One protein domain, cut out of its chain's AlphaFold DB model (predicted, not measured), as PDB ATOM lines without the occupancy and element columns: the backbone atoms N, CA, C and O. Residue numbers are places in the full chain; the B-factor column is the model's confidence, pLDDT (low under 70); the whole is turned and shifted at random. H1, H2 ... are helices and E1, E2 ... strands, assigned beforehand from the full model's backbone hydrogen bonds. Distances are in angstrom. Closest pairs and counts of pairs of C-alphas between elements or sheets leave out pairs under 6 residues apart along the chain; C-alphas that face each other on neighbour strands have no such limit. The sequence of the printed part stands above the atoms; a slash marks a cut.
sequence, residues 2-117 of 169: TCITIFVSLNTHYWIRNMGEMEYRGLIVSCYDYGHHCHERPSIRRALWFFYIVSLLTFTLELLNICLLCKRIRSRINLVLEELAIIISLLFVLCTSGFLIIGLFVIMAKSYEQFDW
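What this domain is: This is residues 2 to 117 of the 169 residues of the protein "Hypothetical protein" of Rotaria magnacalcarata (UniProt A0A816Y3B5). A long helical hairpin, H2 and H3, makes most of the length of a rod, and a small antiparallel sheet of five short strands forms a head at the end of the hairpin opposite to its turn. The short helix H1 leads into this head and runs near H2, and the turn of the hairpin, residues 70 to 76, stands free at the far end. The printed part has 116 residues, with three named helices and five named strands in the order H1, E1, E2, E3, E4, H2, H3, E5; the sheet's order is E4, E3, E2, E1, E5. The class is mixed, helices and strands. The whole is loose, with a radius of gyration of the C-alphas of 19.0 A and spans of 63 by 24 by 24 A.

Where its parts are: H1 is residues 2 to 11, 14.4 A long, and begins at C-alpha 2 (-31.455, -15.179, -5.671). Four strands follow: E1, residues 16 to 18, 6.4 A; E2, residues 23 to 25, 6.3 A; E3, residues 29 to 32, 10.1 A; and E4, residues 37 to 40, 10.4 A. H2, residues 42 to 70, runs 42.0 A from C-alpha 42 (-41.124, -20.442, 17.386). H3, residues 77 to 106, runs 42.5 A. E5, residues 113 to 115, 6.8 A, ends at C-alpha 115 (-19.861, -21.109, 10.066).

How they stand to each other: H1 is near H2, with 10 pairs of C-alphas within 10 A, and is apart from H3. E1 to E4 form a meander, each strand the antiparallel neighbour of the one before. E1 and E2 are a hairpin, with N 18 and O 23 at 2.8 A, within hydrogen-bond range. E2 and E3 are a hairpin, with N 24 and O 31 at 2.8 A. E3 and E4 are a hairpin, with N 32 and O 37 at 2.8 A. E5 is an edge strand beside E1, antiparallel at 151 degrees, with N 17 and O 114 at 2.9 A. The other edge strand is E4. H2 and H3 form a helical hairpin: they touch, with the C-alphas of Thr 58 and Ile 88 closest at 6.2 A, at a shallow tilt of 27 degrees, opposite ways. H1, H2 and H3 are not on the sheet. In these three helices every O i to N i+4 pair is within hydrogen-bond range.

The domain as a whole: The two C-alphas farthest apart, those of Gly 20 and Arg 74, are 63.7 A from each other. The printed part has no cut and no long link. The mean pLDDT of the printed part is 73.2; 44 residues are under 70, among them residues 65 to 82 and 105 to 112.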
ATOM      1  N   THR A   2     -31.907 -15.660  -7.001       68.06
ATOM      2  CA  THR A   2     -31.455 -15.179  -5.671       68.06
ATOM      3  C   THR A   2     -32.474 -15.368  -4.539       68.06
ATOM      4  O   THR A   2     -32.113 -15.891  -3.490       68.06
ATOM      5  N   CYS A   3     -33.756 -15.049  -4.754       63.19
ATOM      6  CA  CYS A   3     -34.802 -15.231  -3.734       63.19
ATOM      7  C   CYS A   3     -35.010 -16.698  -3.321       63.19
ATOM      8  O   CYS A   3     -35.233 -16.981  -2.147       63.19
ATOM      9  N   ILE A   4     -34.912 -17.637  -4.272       72.12
ATOM     10  CA  ILE A   4     -35.039 -19.076  -3.996       72.12
ATOM     11  C   ILE A   4     -33.836 -19.541  -3.176       72.12
ATOM     12  O   ILE A   4     -34.006 -20.248  -2.189       72.12
ATOM     13  N   THR A   5     -32.631 -19.097  -3.534       75.31
ATOM     14  CA  THR A   5     -31.413 -19.431  -2.789       75.31
ATOM     15  C   THR A   5     -31.455 -18.877  -1.366       75.31
ATOM     16  O   THR A   5     -31.150 -19.603  -0.424       75.31
ATOM     17  N   ILE A   6     -31.915 -17.635  -1.185       70.81
ATOM     18  CA  ILE A   6     -32.138 -17.036   0.138       70.81
ATOM     19  C   ILE A   6     -33.162 -17.853   0.930       70.81
ATOM     20  O   ILE A   6     -32.925 -18.155   2.095       70.81
ATOM     21  N   PHE A   7     -34.268 -18.268   0.307       73.62
ATOM     22  CA  PHE A   7     -35.293 -19.081   0.962       73.62
ATOM     23  C   PHE A   7     -34.762 -20.445   1.415       73.62
ATOM     24  O   PHE A   7     -34.947 -20.824   2.572       73.62
ATOM     25  N   VAL A   8     -34.084 -21.174   0.524       79.94
ATOM     26  CA  VAL A   8     -33.464 -22.468   0.845       79.94
ATOM     27  C   VAL A   8     -32.452 -22.291   1.970       79.94
ATOM     28  O   VAL A   8     -32.443 -23.073   2.920       79.94
ATOM     29  N   SER A   9     -31.663 -21.220   1.912       80.62
ATOM     30  CA  SER A   9     -30.695 -20.919   2.953       80.62
ATOM     31  C   SER A   9     -31.363 -20.595   4.285       80.62
ATOM     32  O   SER A   9     -30.938 -21.121   5.294       80.62
ATOM     33  N   LEU A  10     -32.437 -19.807   4.337       75.62
ATOM     34  CA  LEU A  10     -33.130 -19.481   5.595       75.62
ATOM     35  C   LEU A  10     -33.793 -20.695   6.264       75.62
ATOM     36  O   LEU A  10     -33.931 -20.716   7.488       75.62
ATOM     37  N   ASN A  11     -34.204 -21.692   5.477       78.38
ATOM     38  CA  ASN A  11     -34.859 -22.900   5.985       78.38
ATOM     39  C   ASN A  11     -33.883 -24.015   6.370       78.38
ATOM     40  O   ASN A  11     -34.296 -24.980   7.010       78.38
ATOM     41  N   THR A  12     -32.610 -23.910   5.994       83.31
ATOM     42  CA  THR A  12     -31.630 -24.926   6.368       83.31
ATOM     43  C   THR A  12     -31.192 -24.774   7.827       83.31
ATOM     44  O   THR A  12     -31.071 -23.667   8.355       83.31
ATOM     45  N   HIS A  13     -30.935 -25.897   8.492       83.62
ATOM     46  CA  HIS A  13     -30.364 -25.940   9.841       83.62
ATOM     47  C   HIS A  13     -28.830 -25.883   9.851       83.62
ATOM     48  O   HIS A  13     -28.231 -25.770  10.916       83.62
ATOM     49  N   TYR A  14     -28.187 -25.905   8.680       87.06
ATOM     50  CA  TYR A  14     -26.729 -25.891   8.526       87.06
ATOM     51  C   TYR A  14     -26.148 -24.470   8.469       87.06
ATOM     52  O   TYR A  14     -25.459 -24.147   7.507       87.06
ATOM     53  N   TRP A  15     -26.451 -23.578   9.420       85.06
ATOM     54  CA  TRP A  15     -25.839 -22.230   9.436       85.06
ATOM     55  C   TRP A  15     -24.580 -22.191  10.287       85.06
ATOM     56  O   TRP A  15     -23.529 -21.723   9.851       85.06
ATOM     57  N   ILE A  16     -24.715 -22.673  11.518       85.88
ATOM     58  CA  ILE A  16     -23.644 -22.739  12.499       85.88
ATOM     59  C   ILE A  16     -23.538 -24.178  12.965       85.88
ATOM     60  O   ILE A  16     -24.530 -24.795  13.355       85.88
ATOM     61  N   ARG A  17     -22.312 -24.680  12.991       88.12
ATOM     62  CA  ARG A  17     -21.972 -25.936  13.637       88.12
ATOM     63  C   ARG A  17     -21.290 -25.639  14.967       88.12
ATOM     64  O   ARG A  17     -20.224 -25.025  15.004       88.12
ATOM     65  N   ASN A  18     -21.895 -26.093  16.058       86.69
ATOM     66  CA  ASN A  18     -21.276 -26.113  17.374       86.69
ATOM     67  C   ASN A  18     -20.563 -27.458  17.561       86.69
ATOM     68  O   ASN A  18     -21.199 -28.494  17.760       86.69
ATOM     69  N   MET A  19     -19.230 -27.438  17.497       84.19
ATOM     70  CA  MET A  19     -18.418 -28.650  17.645       84.19
ATOM     71  C   MET A  19     -18.435 -29.201  19.079       84.19
ATOM     72  O   MET A  19     -18.278 -30.406  19.255       84.19
ATOM     73  N   GLY A  20     -18.638 -28.351  20.093       84.56
ATOM     74  CA  GLY A  20     -18.636 -28.763  21.503       84.56
ATOM     75  C   GLY A  20     -19.905 -29.500  21.935       84.56
ATOM     76  O   GLY A  20     -19.837 -30.391  22.772       84.56
ATOM     77  N   GLU A  21     -21.049 -29.158  21.339       84.00
ATOM     78  CA  GLU A  21     -22.370 -29.710  21.697       84.00
ATOM     79  C   GLU A  21     -22.947 -30.641  20.616       84.00
ATOM     80  O   GLU A  21     -24.079 -31.102  20.738       84.00
ATOM     81  N   MET A  22     -22.187 -30.913  19.545       87.06
ATOM     82  CA  MET A  22     -22.647 -31.675  18.369       87.06
ATOM     83  C   MET A  22     -23.987 -31.151  17.817       87.06
ATOM     84  O   MET A  22     -24.864 -31.918  17.412       87.06
ATOM     85  N   GLU A  23     -24.139 -29.825  17.807       88.50
ATOM     86  CA  GLU A  23     -25.373 -29.123  17.451       88.50
ATOM     87  C   GLU A  23     -25.197 -28.367  16.126       88.50
ATOM     88  O   GLU A  23     -24.214 -27.654  15.914       88.50
ATOM     89  N   TYR A  24     -26.184 -28.486  15.243       88.25
ATOM     90  CA  TYR A  24     -26.378 -27.626  14.082       88.25
ATOM     91  C   TYR A  24     -27.473 -26.612  14.383       88.25
ATOM     92  O   TYR A  24     -28.630 -26.970  14.612       88.25
ATOM     93  N   ARG A  25     -27.132 -25.328  14.355       84.12
ATOM     94  CA  ARG A  25     -28.102 -24.248  14.513       84.12
ATOM     95  C   ARG A  25     -28.372 -23.623  13.162       84.12
ATOM     96  O   ARG A  25     -27.465 -23.050  12.566       84.12
ATOM     97  N   GLY A  26     -29.622 -23.675  12.721       82.38
ATOM     98  CA  GLY A  26     -30.167 -22.751  11.735       82.38
ATOM     99  C   GLY A  26     -30.930 -21.618  12.401       82.38
ATOM    100  O   GLY A  26     -31.053 -21.546  13.627       82.38
ATOM    101  N   LEU A  27     -31.504 -20.749  11.571       75.88
ATOM    102  CA  LEU A  27     -32.350 -19.658  12.055       75.88
ATOM    103  C   LEU A  27     -33.672 -20.162  12.655       75.88
ATOM    104  O   LEU A  27     -34.091 -19.696  13.713       75.88
ATOM    105  N   ILE A  28     -34.339 -21.101  11.977       80.44
ATOM    106  CA  ILE A  28     -35.675 -21.592  12.363       80.44
ATOM    107  C   ILE A  28     -35.582 -22.846  13.230       80.44
ATOM    108  O   ILE A  28     -36.322 -22.988  14.204       80.44
ATOM    109  N   VAL A  29     -34.685 -23.756  12.861       85.06
ATOM    110  CA  VAL A  29     -34.552 -25.082  13.461       85.06
ATOM    111  C   VAL A  29     -33.136 -25.234  13.993       85.06
ATOM    112  O   VAL A  29     -32.170 -24.868  13.323       85.06
ATOM    113  N   SER A  30     -33.008 -25.769  15.199       87.94
ATOM    114  CA  SER A  30     -31.734 -26.245  15.736       87.94
ATOM    115  C   SER A  30     -31.825 -27.746  15.922       87.94
ATOM    116  O   SER A  30     -32.846 -28.240  16.396       87.94
ATOM    117  N   CYS A  31     -30.784 -28.465  15.530       90.06
ATOM    118  CA  CYS A  31     -30.720 -29.906  15.647       90.06
ATOM    119  C   CYS A  31     -29.492 -30.323  16.447       90.06
ATOM    120  O   CYS A  31     -28.386 -29.866  16.177       90.06
ATOM    121  N   TYR A  32     -29.690 -31.223  17.396       90.00
ATOM    122  CA  TYR A  32     -28.654 -31.829  18.220       90.00
ATOM    123  C   TYR A  32     -28.313 -33.224  17.702       90.00
ATOM    124  O   TYR A  32     -29.045 -33.791  16.879       90.00
ATOM    125  N   ASP A  33     -27.211 -33.768  18.209       86.44
ATOM    126  CA  ASP A  33     -26.810 -35.156  17.997       86.44
ATOM    127  C   ASP A  33     -26.687 -35.478  16.495       86.44
ATOM    128  O   ASP A  33     -27.358 -36.348  15.949       86.44
ATOM    129  N   TYR A  34     -25.906 -34.661  15.778       77.94
ATOM    130  CA  TYR A  34     -25.709 -34.750  14.321       77.94
ATOM    131  C   TYR A  34     -26.977 -34.638  13.457       77.94
ATOM    132  O   TYR A  34     -26.951 -34.994  12.279       77.94
ATOM    133  N   GLY A  35     -28.069 -34.088  13.989       78.44
ATOM    134  CA  GLY A  35     -29.305 -33.898  13.228       78.44
ATOM    135  C   GLY A  35     -30.428 -34.864  13.591       78.44
ATOM    136  O   GLY A  35     -31.492 -34.792  12.981       78.44
ATOM    137  N   HIS A  36     -30.231 -35.750  14.571       84.62
ATOM    138  CA  HIS A  36     -31.257 -36.711  14.981       84.62
ATOM    139  C   HIS A  36     -32.377 -36.081  15.819       84.62
ATOM    140  O   HIS A  36     -33.521 -36.535  15.751       84.62
ATOM    141  N   HIS A  37     -32.085 -35.009  16.560       90.31
ATOM    142  CA  HIS A  37     -33.058 -34.346  17.429       90.31
ATOM    143  C   HIS A  37     -33.189 -32.864  17.093       90.31
ATOM    144  O   HIS A  37     -32.359 -32.056  17.497       90.31
ATOM    145  N   CYS A  38     -34.244 -32.500  16.364       90.31
ATOM    146  CA  CYS A  38     -34.492 -31.124  15.936       90.31
ATOM    147  C   CYS A  38     -35.605 -30.454  16.748       90.31
ATOM    148  O   CYS A  38     -36.685 -31.016  16.940       90.31
ATOM    149  N   HIS A  39     -35.365 -29.214  17.164       90.12
ATOM    150  CA  HIS A  39     -36.337 -28.357  17.827       90.12
ATOM    151  C   HIS A  39     -36.479 -27.029  17.080       90.12
ATOM    152  O   HIS A  39     -35.501 -26.398  16.671       90.12
ATOM    153  N   GLU A  40     -37.723 -26.592  16.895       85.69
ATOM    154  CA  GLU A  40     -38.029 -25.303  16.279       85.69
ATOM    155  C   GLU A  40     -37.907 -24.151  17.283       85.69
ATOM    156  O   GLU A  40     -38.248 -24.286  18.459       85.69
ATOM    157  N   ARG A  41     -37.494 -22.974  16.799       80.56
ATOM    158  CA  ARG A  41     -37.476 -21.712  17.551       80.56
ATOM    159  C   ARG A  41     -38.696 -20.863  17.159       80.56
ATOM    160  O   ARG A  41     -38.621 -20.078  16.209       80.56
ATOM    161  N   PRO A  42     -39.843 -20.980  17.857       73.50
ATOM    162  CA  PRO A  42     -41.124 -20.442  17.386       73.50
ATOM    163  C   PRO A  42     -41.184 -18.909  17.324       73.50
ATOM    164  O   PRO A  42     -41.953 -18.358  16.535       73.50
ATOM    165  N   SER A  43     -40.394 -18.208  18.142       73.94
ATOM    166  CA  SER A  43     -40.281 -16.743  18.116       73.94
ATOM    167  C   SER A  43     -39.586 -16.256  16.842       73.94
ATOM    168  O   SER A  43     -40.110 -15.390  16.142       73.94
ATOM    169  N   ILE A  44     -38.456 -16.874  16.495       69.81
ATOM    170  CA  ILE A  44     -37.683 -16.554  15.292       69.81
ATOM    171  C   ILE A  44     -38.449 -16.986  14.038       69.81
ATOM    172  O   ILE A  44     -38.542 -16.220  13.082       69.81
ATOM    173  N   ARG A  45     -39.102 -18.156  14.070       71.44
ATOM    174  CA  ARG A  45     -39.943 -18.650  12.970       71.44
ATOM    175  C   ARG A  45     -41.018 -17.643  12.567       71.44
ATOM    176  O   ARG A  45     -41.188 -17.404  11.377       71.44
ATOM    177  N   ARG A  46     -41.733 -17.046  13.530       72.06
ATOM    178  CA  ARG A  46     -42.790 -16.056  13.248       72.06
ATOM    179  C   ARG A  46     -42.241 -14.777  12.623       72.06
ATOM    180  O   ARG A  46     -42.815 -14.301  11.647       72.06
ATOM    181  N   ALA A  47     -41.131 -14.258  13.148       71.06
ATOM    182  CA  ALA A  47     -40.475 -13.084  12.578       71.06
ATOM    183  C   ALA A  47     -40.041 -13.350  11.129       71.06
ATOM    184  O   ALA A  47     -40.380 -12.586  10.230       71.06
ATOM    185  N   LEU A  48     -39.381 -14.482  10.875       69.44
ATOM    186  CA  LEU A  48     -38.940 -14.860   9.531       69.44
ATOM    187  C   LEU A  48     -40.094 -15.092   8.566       69.44
ATOM    188  O   LEU A  48     -39.993 -14.700   7.409       69.44
ATOM    189  N   TRP A  49     -41.196 -15.678   9.034       69.56
ATOM    190  CA  TRP A  49     -42.403 -15.838   8.226       69.56
ATOM    191  C   TRP A  49     -42.987 -14.496   7.796       69.56
ATOM    192  O   TRP A  49     -43.341 -14.323   6.632       69.56
ATOM    193  N   PHE A  50     -43.059 -13.534   8.718       72.19
ATOM    194  CA  PHE A  50     -43.514 -12.186   8.401       72.19
ATOM    195  C   PHE A  50     -42.629 -11.551   7.327       72.19
ATOM    196  O   PHE A  50     -43.121 -11.111   6.290       72.19
ATOM    197  N   PHE A  51     -41.314 -11.581   7.523       69.19
ATOM    198  CA  PHE A  51     -40.400 -11.005   6.550       69.19
ATOM    199  C   PHE A  51     -40.372 -11.762   5.207       69.19
ATOM    200  O   PHE A  51     -40.152 -11.151   4.160       69.19
ATOM    201  N   TYR A  52     -40.621 -13.075   5.207       69.38
ATOM    202  CA  TYR A  52     -40.799 -13.868   3.990       69.38
ATOM    203  C   TYR A  52     -42.026 -13.410   3.199       69.38
ATOM    204  O   TYR A  52     -41.912 -13.156   2.001       69.38
ATOM    205  N   ILE A  53     -43.175 -13.238   3.865       71.38
ATOM    206  CA  ILE A  53     -44.399 -12.715   3.234       71.38
ATOM    207  C   ILE A  53     -44.132 -11.339   2.624       71.38
ATOM    208  O   ILE A  53     -44.499 -11.105   1.474       71.38
ATOM    209  N   VAL A  54     -43.447 -10.458   3.359       73.44
ATOM    210  CA  VAL A  54     -43.069  -9.130   2.861       73.44
ATOM    211  C   VAL A  54     -42.182  -9.249   1.622       73.44
ATOM    212  O   VAL A  54     -42.487  -8.631   0.610       73.44
ATOM    213  N   SER A  55     -41.157 -10.103   1.646       69.12
ATOM    214  CA  SER A  55     -40.254 -10.302   0.503       69.12
ATOM    215  C   SER A  55     -40.982 -10.847  -0.736       69.12
ATOM    216  O   SER A  55     -40.709 -10.417  -1.855       69.12
ATOM    217  N   LEU A  56     -41.936 -11.767  -0.548       71.12
ATOM    218  CA  LEU A  56     -42.757 -12.323  -1.627       71.12
ATOM    219  C   LEU A  56     -43.680 -11.258  -2.244       71.12
ATOM    220  O   LEU A  56     -43.810 -11.184  -3.468       71.12
ATOM    221  N   LEU A  57     -44.294 -10.424  -1.399       76.56
ATOM    222  CA  LEU A  57     -45.097  -9.270  -1.806       76.56
ATOM    223  C   LEU A  57     -44.260  -8.266  -2.598       76.56
ATOM    224  O   LEU A  57     -44.666  -7.848  -3.677       76.56
ATOM    225  N   THR A  58     -43.068  -7.924  -2.113       71.25
ATOM    226  CA  THR A  58     -42.153  -7.028  -2.825       71.25
ATOM    227  C   THR A  58     -41.799  -7.584  -4.204       71.25
ATOM    228  O   THR A  58     -41.931  -6.872  -5.195       71.25
ATOM    229  N   PHE A  59     -41.442  -8.868  -4.293       70.44
ATOM    230  CA  PHE A  59     -41.105  -9.505  -5.567       70.44
ATOM    231  C   PHE A  59     -42.281  -9.510  -6.555       70.44
ATOM    232  O   PHE A  59     -42.111  -9.220  -7.737       70.44
ATOM    233  N   THR A  60     -43.493  -9.819  -6.086       74.69
ATOM    234  CA  THR A  60     -44.691  -9.791  -6.943       74.69
ATOM    235  C   THR A  60     -45.025  -8.382  -7.417       74.69
ATOM    236  O   THR A  60     -45.398  -8.211  -8.579       74.69
ATOM    237  N   LEU A  61     -44.847  -7.370  -6.568       72.69
ATOM    238  CA  LEU A  61     -45.020  -5.969  -6.945       72.69
ATOM    239  C   LEU A  61     -43.969  -5.507  -7.964       72.69
ATOM    240  O   LEU A  61     -44.303  -4.789  -8.904       72.69
ATOM    241  N   GLU A  62     -42.723  -5.952  -7.828       69.56
ATOM    242  CA  GLU A  62     -41.651  -5.658  -8.783       69.56
ATOM    243  C   GLU A  62     -41.930  -6.299 -10.153       69.56
ATOM    244  O   GLU A  62     -41.844  -5.637 -11.190       69.56
ATOM    245  N   LEU A  63     -42.386  -7.556 -10.166       66.88
ATOM    246  CA  LEU A  63     -42.802  -8.251 -11.386       66.88
ATOM    247  C   LEU A  63     -43.995  -7.554 -12.060       66.88
ATOM    248  O   LEU A  63     -44.034  -7.418 -13.286       66.88
ATOM    249  N   LEU A  64     -44.961  -7.089 -11.262       73.25
ATOM    250  CA  LEU A  64     -46.112  -6.330 -11.740       73.25
ATOM    251  C   LEU A  64     -45.667  -5.003 -12.363       73.25
ATOM    252  O   LEU A  64     -46.150  -4.642 -13.435       73.25
ATOM    253  N   ASN A  65     -44.715  -4.313 -11.737       65.81
ATOM    254  CA  ASN A  65     -44.171  -3.065 -12.250       65.81
ATOM    255  C   ASN A  65     -43.485  -3.256 -13.613       65.81
ATOM    256  O   ASN A  65     -43.772  -2.522 -14.557       65.81
ATOM    257  N   ILE A  66     -42.668  -4.306 -13.767       63.94
ATOM    258  CA  ILE A  66     -42.061  -4.671 -15.060       63.94
ATOM    259  C   ILE A  66     -43.147  -4.956 -16.111       63.94
ATOM    260  O   ILE A  66     -43.070  -4.471 -17.242       63.94
ATOM    261  N   CYS A  67     -44.196  -5.702 -15.746       61.34
ATOM    262  CA  CYS A  67     -45.312  -5.997 -16.650       61.34
ATOM    263  C   CYS A  67     -46.050  -4.730 -17.114       61.34
ATOM    264  O   CYS A  67     -46.451  -4.637 -18.279       61.34
ATOM    265  N   LEU A  68     -46.234  -3.760 -16.218       61.66
ATOM    266  CA  LEU A  68     -46.909  -2.496 -16.510       61.66
ATOM    267  C   LEU A  68     -46.031  -1.551 -17.340       61.66
ATOM    268  O   LEU A  68     -46.554  -0.893 -18.232       61.66
ATOM    269  N   LEU A  69     -44.710  -1.555 -17.143       57.56
ATOM    270  CA  LEU A  69     -43.747  -0.881 -18.026       57.56
ATOM    271  C   LEU A  69     -43.799  -1.430 -19.462       57.56
ATOM    272  O   LEU A  69     -43.769  -0.663 -20.427       57.56
ATOM    273  N   CYS A  70     -43.927  -2.752 -19.619       54.81
ATOM    274  CA  CYS A  70     -44.022  -3.406 -20.929       54.81
ATOM    275  C   CYS A  70     -45.355  -3.135 -21.649       54.81
ATOM    276  O   CYS A  70     -45.388  -2.988 -22.875       54.81
ATOM    277  N   LYS A  71     -46.472  -3.042 -20.918       52.12
ATOM    278  CA  LYS A  71     -47.762  -2.627 -21.485       52.12
ATOM    279  C   LYS A  71     -47.817  -1.101 -21.530       52.12
ATOM    280  O   LYS A  71     -48.185  -0.490 -20.544       52.12
ATOM    281  N   ARG A  72     -47.512  -0.488 -22.684       53.41
ATOM    282  CA  ARG A  72     -47.671   0.961 -22.982       53.41
ATOM    283  C   ARG A  72     -49.023   1.542 -22.500       53.41
ATOM    284  O   ARG A  72     -49.942   1.728 -23.297       53.41
ATOM    285  N   ILE A  73     -49.152   1.879 -21.223       55.22
ATOM    286  CA  ILE A  73     -50.307   2.575 -20.652       55.22
ATOM    287  C   ILE A  73     -49.898   4.041 -20.441       55.22
ATOM    288  O   ILE A  73     -48.823   4.349 -19.936       55.22
ATOM    289  N   ARG A  74     -50.725   4.967 -20.942       53.12
ATOM    290  CA  ARG A  74     -50.413   6.399 -21.114       53.12
ATOM    291  C   ARG A  74     -50.149   7.155 -19.796       53.12
ATOM    292  O   ARG A  74     -51.000   7.225 -18.912       53.12
ATOM    293  N   SER A  75     -48.978   7.791 -19.774       58.81
ATOM    294  CA  SER A  75     -48.477   9.035 -19.143       58.81
ATOM    295  C   SER A  75     -48.842   9.483 -17.718       58.81
ATOM    296  O   SER A  75     -48.034  10.210 -17.152       58.81
ATOM    297  N   ARG A  76     -49.974   9.113 -17.103       54.12
ATOM    298  CA  ARG A  76     -50.255   9.479 -15.690       54.12
ATOM    299  C   ARG A  76     -50.076   8.315 -14.725       54.12
ATOM    300  O   ARG A  76     -49.552   8.502 -13.637       54.12
ATOM    301  N   ILE A  77     -50.444   7.110 -15.158       60.78
ATOM    302  CA  ILE A  77     -50.244   5.883 -14.374       60.78
ATOM    303  C   ILE A  77     -48.749   5.546 -14.268       60.78
ATOM    304  O   ILE A  77     -48.310   5.089 -13.221       60.78
ATOM    305  N   ASN A  78     -47.956   5.858 -15.300       63.09
ATOM    306  CA  ASN A  78     -46.509   5.632 -15.272       63.09
ATOM    307  C   ASN A  78     -45.802   6.419 -14.166       63.09
ATOM    308  O   ASN A  78     -44.895   5.872 -13.562       63.09
ATOM    309  N   LEU A  79     -46.235   7.650 -13.870       64.56
ATOM    310  CA  LEU A  79     -45.572   8.483 -12.863       64.56
ATOM    311  C   LEU A  79     -45.824   7.948 -11.444       64.56
ATOM    312  O   LEU A  79     -44.902   7.823 -10.649       64.56
ATOM    313  N   VAL A  80     -47.060   7.515 -11.166       67.00
ATOM    314  CA  VAL A  80     -47.410   6.869  -9.889       67.00
ATOM    315  C   VAL A  80     -46.733   5.503  -9.748       67.00
ATOM    316  O   VAL A  80     -46.259   5.166  -8.669       67.00
ATOM    317  N   LEU A  81     -46.667   4.709 -10.821       67.38
ATOM    318  CA  LEU A  81     -45.980   3.412 -10.800       67.38
ATOM    319  C   LEU A  81     -44.472   3.558 -10.601       67.38
ATOM    320  O   LEU A  81     -43.876   2.738  -9.912       67.38
ATOM    321  N   GLU A  82     -43.866   4.598 -11.165       66.75
ATOM    322  CA  GLU A  82     -42.446   4.904 -11.007       66.75
ATOM    323  C   GLU A  82     -42.114   5.288  -9.558       66.75
ATOM    324  O   GLU A  82     -41.185   4.729  -8.972       66.75
ATOM    325  N   GLU A  83     -42.930   6.134  -8.923       70.06
ATOM    326  CA  GLU A  83     -42.795   6.442  -7.491       70.06
ATOM    327  C   GLU A  83     -43.038   5.208  -6.609       70.06
ATOM    328  O   GLU A  83     -42.271   4.941  -5.678       70.06
ATOM    329  N   LEU A  84     -44.056   4.399  -6.926       70.25
ATOM    330  CA  LEU A  84     -44.350   3.159  -6.205       70.25
ATOM    331  C   LEU A  84     -43.184   2.165  -6.315       70.25
ATOM    332  O   LEU A  84     -42.821   1.530  -5.327       70.25
ATOM    333  N   ALA A  85     -42.560   2.057  -7.490       68.44
ATOM    334  CA  ALA A  85     -41.411   1.193  -7.739       68.44
ATOM    335  C   ALA A  85     -40.195   1.580  -6.898       68.44
ATOM    336  O   ALA A  85     -39.524   0.704  -6.349       68.44
ATOM    337  N   ILE A  86     -39.929   2.882  -6.761       70.44
ATOM    338  CA  ILE A  86     -38.858   3.396  -5.901       70.44
ATOM    339  C   ILE A  86     -39.148   3.044  -4.440       70.44
ATOM    340  O   ILE A  86     -38.265   2.533  -3.753       70.44
ATOM    341  N   ILE A  87     -40.385   3.242  -3.971       72.69
ATOM    342  CA  ILE A  87     -40.793   2.894  -2.601       72.69
ATOM    343  C   ILE A  87     -40.637   1.391  -2.348       72.69
ATOM    344  O   ILE A  87     -40.078   0.996  -1.328       72.69
ATOM    345  N   ILE A  88     -41.086   0.545  -3.277       70.25
ATOM    346  CA  ILE A  88     -40.955  -0.915  -3.180       70.25
ATOM    347  C   ILE A  88     -39.479  -1.325  -3.157       70.25
ATOM    348  O   ILE A  88     -39.088  -2.140  -2.323       70.25
ATOM    349  N   SER A  89     -38.654  -0.719  -4.012       67.25
ATOM    350  CA  SER A  89     -37.208  -0.961  -4.050       67.25
ATOM    351  C   SER A  89     -36.541  -0.556  -2.732       67.25
ATOM    352  O   SER A  89     -35.741  -1.310  -2.187       67.25
ATOM    353  N   LEU A  90     -36.907   0.598  -2.162       70.62
ATOM    354  CA  LEU A  90     -36.417   1.062  -0.860       70.62
ATOM    355  C   LEU A  90     -36.860   0.142   0.284       70.62
ATOM    356  O   LEU A  90     -36.045  -0.210   1.137       70.62
ATOM    357  N   LEU A  91     -38.124  -0.289   0.294       72.56
ATOM    358  CA  LEU A  91     -38.636  -1.251   1.271       72.56
ATOM    359  C   LEU A  91     -37.893  -2.585   1.175       72.56
ATOM    360  O   LEU A  91     -37.551  -3.164   2.204       72.56
ATOM    361  N   PHE A  92     -37.567  -3.041  -0.035       71.38
ATOM    362  CA  PHE A  92     -36.748  -4.230  -0.237       71.38
ATOM    363  C   PHE A  92     -35.342  -4.070   0.349       71.38
ATOM    364  O   PHE A  92     -34.891  -4.955   1.078       71.38
ATOM    365  N   VAL A  93     -34.659  -2.939   0.108       69.25
ATOM    366  CA  VAL A  93     -33.350  -2.644   0.730       69.25
ATOM    367  C   VAL A  93     -33.452  -2.695   2.249       69.25
ATOM    368  O   VAL A  93     -32.633  -3.336   2.904       69.25
ATOM    369  N   LEU A  94     -34.455  -2.035   2.828       70.94
ATOM    370  CA  LEU A  94     -34.633  -1.967   4.279       70.94
ATOM    371  C   LEU A  94     -34.931  -3.345   4.879       70.94
ATOM    372  O   LEU A  94     -34.347  -3.716   5.896       70.94
ATOM    373  N   CYS A  95     -35.780  -4.145   4.232       72.19
ATOM    374  CA  CYS A  95     -36.073  -5.504   4.681       72.19
ATOM    375  C   CYS A  95     -34.849  -6.416   4.572       72.19
ATOM    376  O   CYS A  95     -34.516  -7.106   5.533       72.19
ATOM    377  N   THR A  96     -34.157  -6.409   3.432       69.25
ATOM    378  CA  THR A  96     -32.981  -7.261   3.202       69.25
ATOM    379  C   THR A  96     -31.828  -6.884   4.134       69.25
ATOM    380  O   THR A  96     -31.250  -7.761   4.776       69.25
ATOM    381  N   SER A  97     -31.525  -5.595   4.294       68.50
ATOM    382  CA  SER A  97     -30.525  -5.130   5.267       68.50
ATOM    383  C   SER A  97     -30.910  -5.477   6.709       68.50
ATOM    384  O   SER A  97     -30.056  -5.930   7.469       68.50
ATOM    385  N   GLY A  98     -32.193  -5.382   7.073       73.31
ATOM    386  CA  GLY A  98     -32.704  -5.839   8.369       73.31
ATOM    387  C   GLY A  98     -32.479  -7.335   8.610       73.31
ATOM    388  O   GLY A  98     -32.011  -7.721   9.679       73.31
ATOM    389  N   PHE A  99     -32.726  -8.181   7.607       69.56
ATOM    390  CA  PHE A  99     -32.423  -9.615   7.676       69.56
ATOM    391  C   PHE A  99     -30.941  -9.898   7.872       69.56
ATOM    392  O   PHE A  99     -30.594 -10.785   8.649       69.56
ATOM    393  N   LEU A 100     -30.074  -9.167   7.170       69.88
ATOM    394  CA  LEU A 100     -28.635  -9.323   7.318       69.88
ATOM    395  C   LEU A 100     -28.210  -8.969   8.743       69.88
ATOM    396  O   LEU A 100     -27.471  -9.727   9.356       69.88
ATOM    397  N   ILE A 101     -28.717  -7.864   9.291       73.56
ATOM    398  CA  ILE A 101     -28.420  -7.437  10.661       73.56
ATOM    399  C   ILE A 101     -28.916  -8.478  11.666       73.56
ATOM    400  O   ILE A 101     -28.152  -8.868  12.540       73.56
ATOM    401  N   ILE A 102     -30.151  -8.971  11.531       70.06
ATOM    402  CA  ILE A 102     -30.694 -10.012  12.418       70.06
ATOM    403  C   ILE A 102     -29.876 -11.297  12.298       70.06
ATOM    404  O   ILE A 102     -29.532 -11.881  13.319       70.06
ATOM    405  N   GLY A 103     -29.525 -11.709  11.078       64.31
ATOM    406  CA  GLY A 103     -28.622 -12.829  10.838       64.31
ATOM    407  C   GLY A 103     -27.307 -12.622  11.579       64.31
ATOM    408  O   GLY A 103     -26.975 -13.405  12.453       64.31
ATOM    409  N   LEU A 104     -26.606 -11.521  11.328       70.44
ATOM    410  CA  LEU A 104     -25.320 -11.206  11.955       70.44
ATOM    411  C   LEU A 104     -25.399 -11.099  13.491       70.44
ATOM    412  O   LEU A 104     -24.482 -11.550  14.169       70.44
ATOM    413  N   PHE A 105     -26.489 -10.563  14.055       65.81
ATOM    414  CA  PHE A 105     -26.688 -10.455  15.508       65.81
ATOM    415  C   PHE A 105     -27.028 -11.790  16.173       65.81
ATOM    416  O   PHE A 105     -26.512 -12.089  17.247       65.81
ATOM    417  N   VAL A 106     -27.876 -12.610  15.544       62.69
ATOM    418  CA  VAL A 106     -28.152 -13.985  16.000       62.69
ATOM    419  C   VAL A 106     -26.877 -14.835  15.941       62.69
ATOM    420  O   VAL A 106     -26.747 -15.812  16.674       62.69
ATOM    421  N   ILE A 107     -25.923 -14.425  15.104       60.44
ATOM    422  CA  ILE A 107     -24.677 -15.115  14.790       60.44
ATOM    423  C   ILE A 107     -23.464 -14.433  15.462       60.44
ATOM    424  O   ILE A 107     -22.340 -14.493  14.965       60.44
ATOM    425  N   MET A 108     -23.642 -13.798  16.627       63.16
ATOM    426  CA  MET A 108     -22.498 -13.441  17.476       63.16
ATOM    427  C   MET A 108     -21.847 -14.736  17.994       63.16
ATOM    428  O   MET A 108     -22.183 -15.251  19.061       63.16
ATOM    429  N   ALA A 109     -20.969 -15.296  17.161       58.41
ATOM    430  CA  ALA A 109     -20.426 -16.626  17.327       58.41
ATOM    431  C   ALA A 109     -19.494 -16.665  18.534       58.41
ATOM    432  O   ALA A 109     -18.544 -15.883  18.647       58.41
ATOM    433  N   LYS A 110     -19.763 -17.595  19.448       65.12
ATOM    434  CA  LYS A 110     -18.799 -17.933  20.499       65.12
ATOM    435  C   LYS A 110     -17.605 -18.659  19.872       65.12
ATOM    436  O   LYS A 110     -17.715 -19.236  18.797       65.12
ATOM    437  N   SER A 111     -16.461 -18.676  20.553       57.56
ATOM    438  CA  SER A 111     -15.193 -19.218  20.024       57.56
ATOM    439  C   SER A 111     -15.224 -20.689  19.571       57.56
ATOM    440  O   SER A 111     -14.314 -21.125  18.873       57.56
ATOM    441  N   TYR A 112     -16.247 -21.456  19.957       68.19
ATOM    442  CA  TYR A 112     -16.447 -22.867  19.604       68.19
ATOM    443  C   TYR A 112     -17.455 -23.096  18.458       68.19
ATOM    444  O   TYR A 112     -17.769 -24.240  18.120       68.19
ATOM    445  N   GLU A 113     -17.969 -22.025  17.856       81.75
ATOM    446  CA  GLU A 113     -18.936 -22.067  16.760       81.75
ATOM    447  C   GLU A 113     -18.230 -21.842  15.417       81.75
ATOM    448  O   GLU A 113     -17.426 -20.924  15.263       81.75
ATOM    449  N   GLN A 114     -18.524 -22.694  14.433       85.88
ATOM    450  CA  GLN A 114     -18.011 -22.573  13.067       85.88
ATOM    451  C   GLN A 114     -19.155 -22.281  12.099       85.88
ATOM    452  O   GLN A 114     -20.225 -22.884  12.193       85.88
ATOM    453  N   PHE A 115     -18.920 -21.370  11.153       86.38
ATOM    454  CA  PHE A 115     -19.861 -21.109  10.066       86.38
ATOM    455  C   PHE A 115     -19.826 -22.233   9.045       86.38
ATOM    456  O   PHE A 115     -18.755 -22.670   8.624       86.38
ATOM    457  N   ASP A 116     -21.008 -22.668   8.636       88.50
ATOM    458  CA  ASP A 116     -21.178 -23.718   7.646       88.50
ATOM    459  C   ASP A 116     -21.494 -23.111   6.263       88.50
ATOM    460  O   ASP A 116     -21.803 -21.922   6.128       88.50
ATOM    461  N   TRP A 117     -21.392 -23.908   5.199       84.62
ATOM    462  CA  TRP A 117     -21.453 -23.445   3.805       84.62
ATOM    463  C   TRP A 117     -22.743 -22.687   3.473       84.62
ATOM    464  O   TRP A 117     -22.716 -21.746   2.675       84.62
TER     465      TRP A 117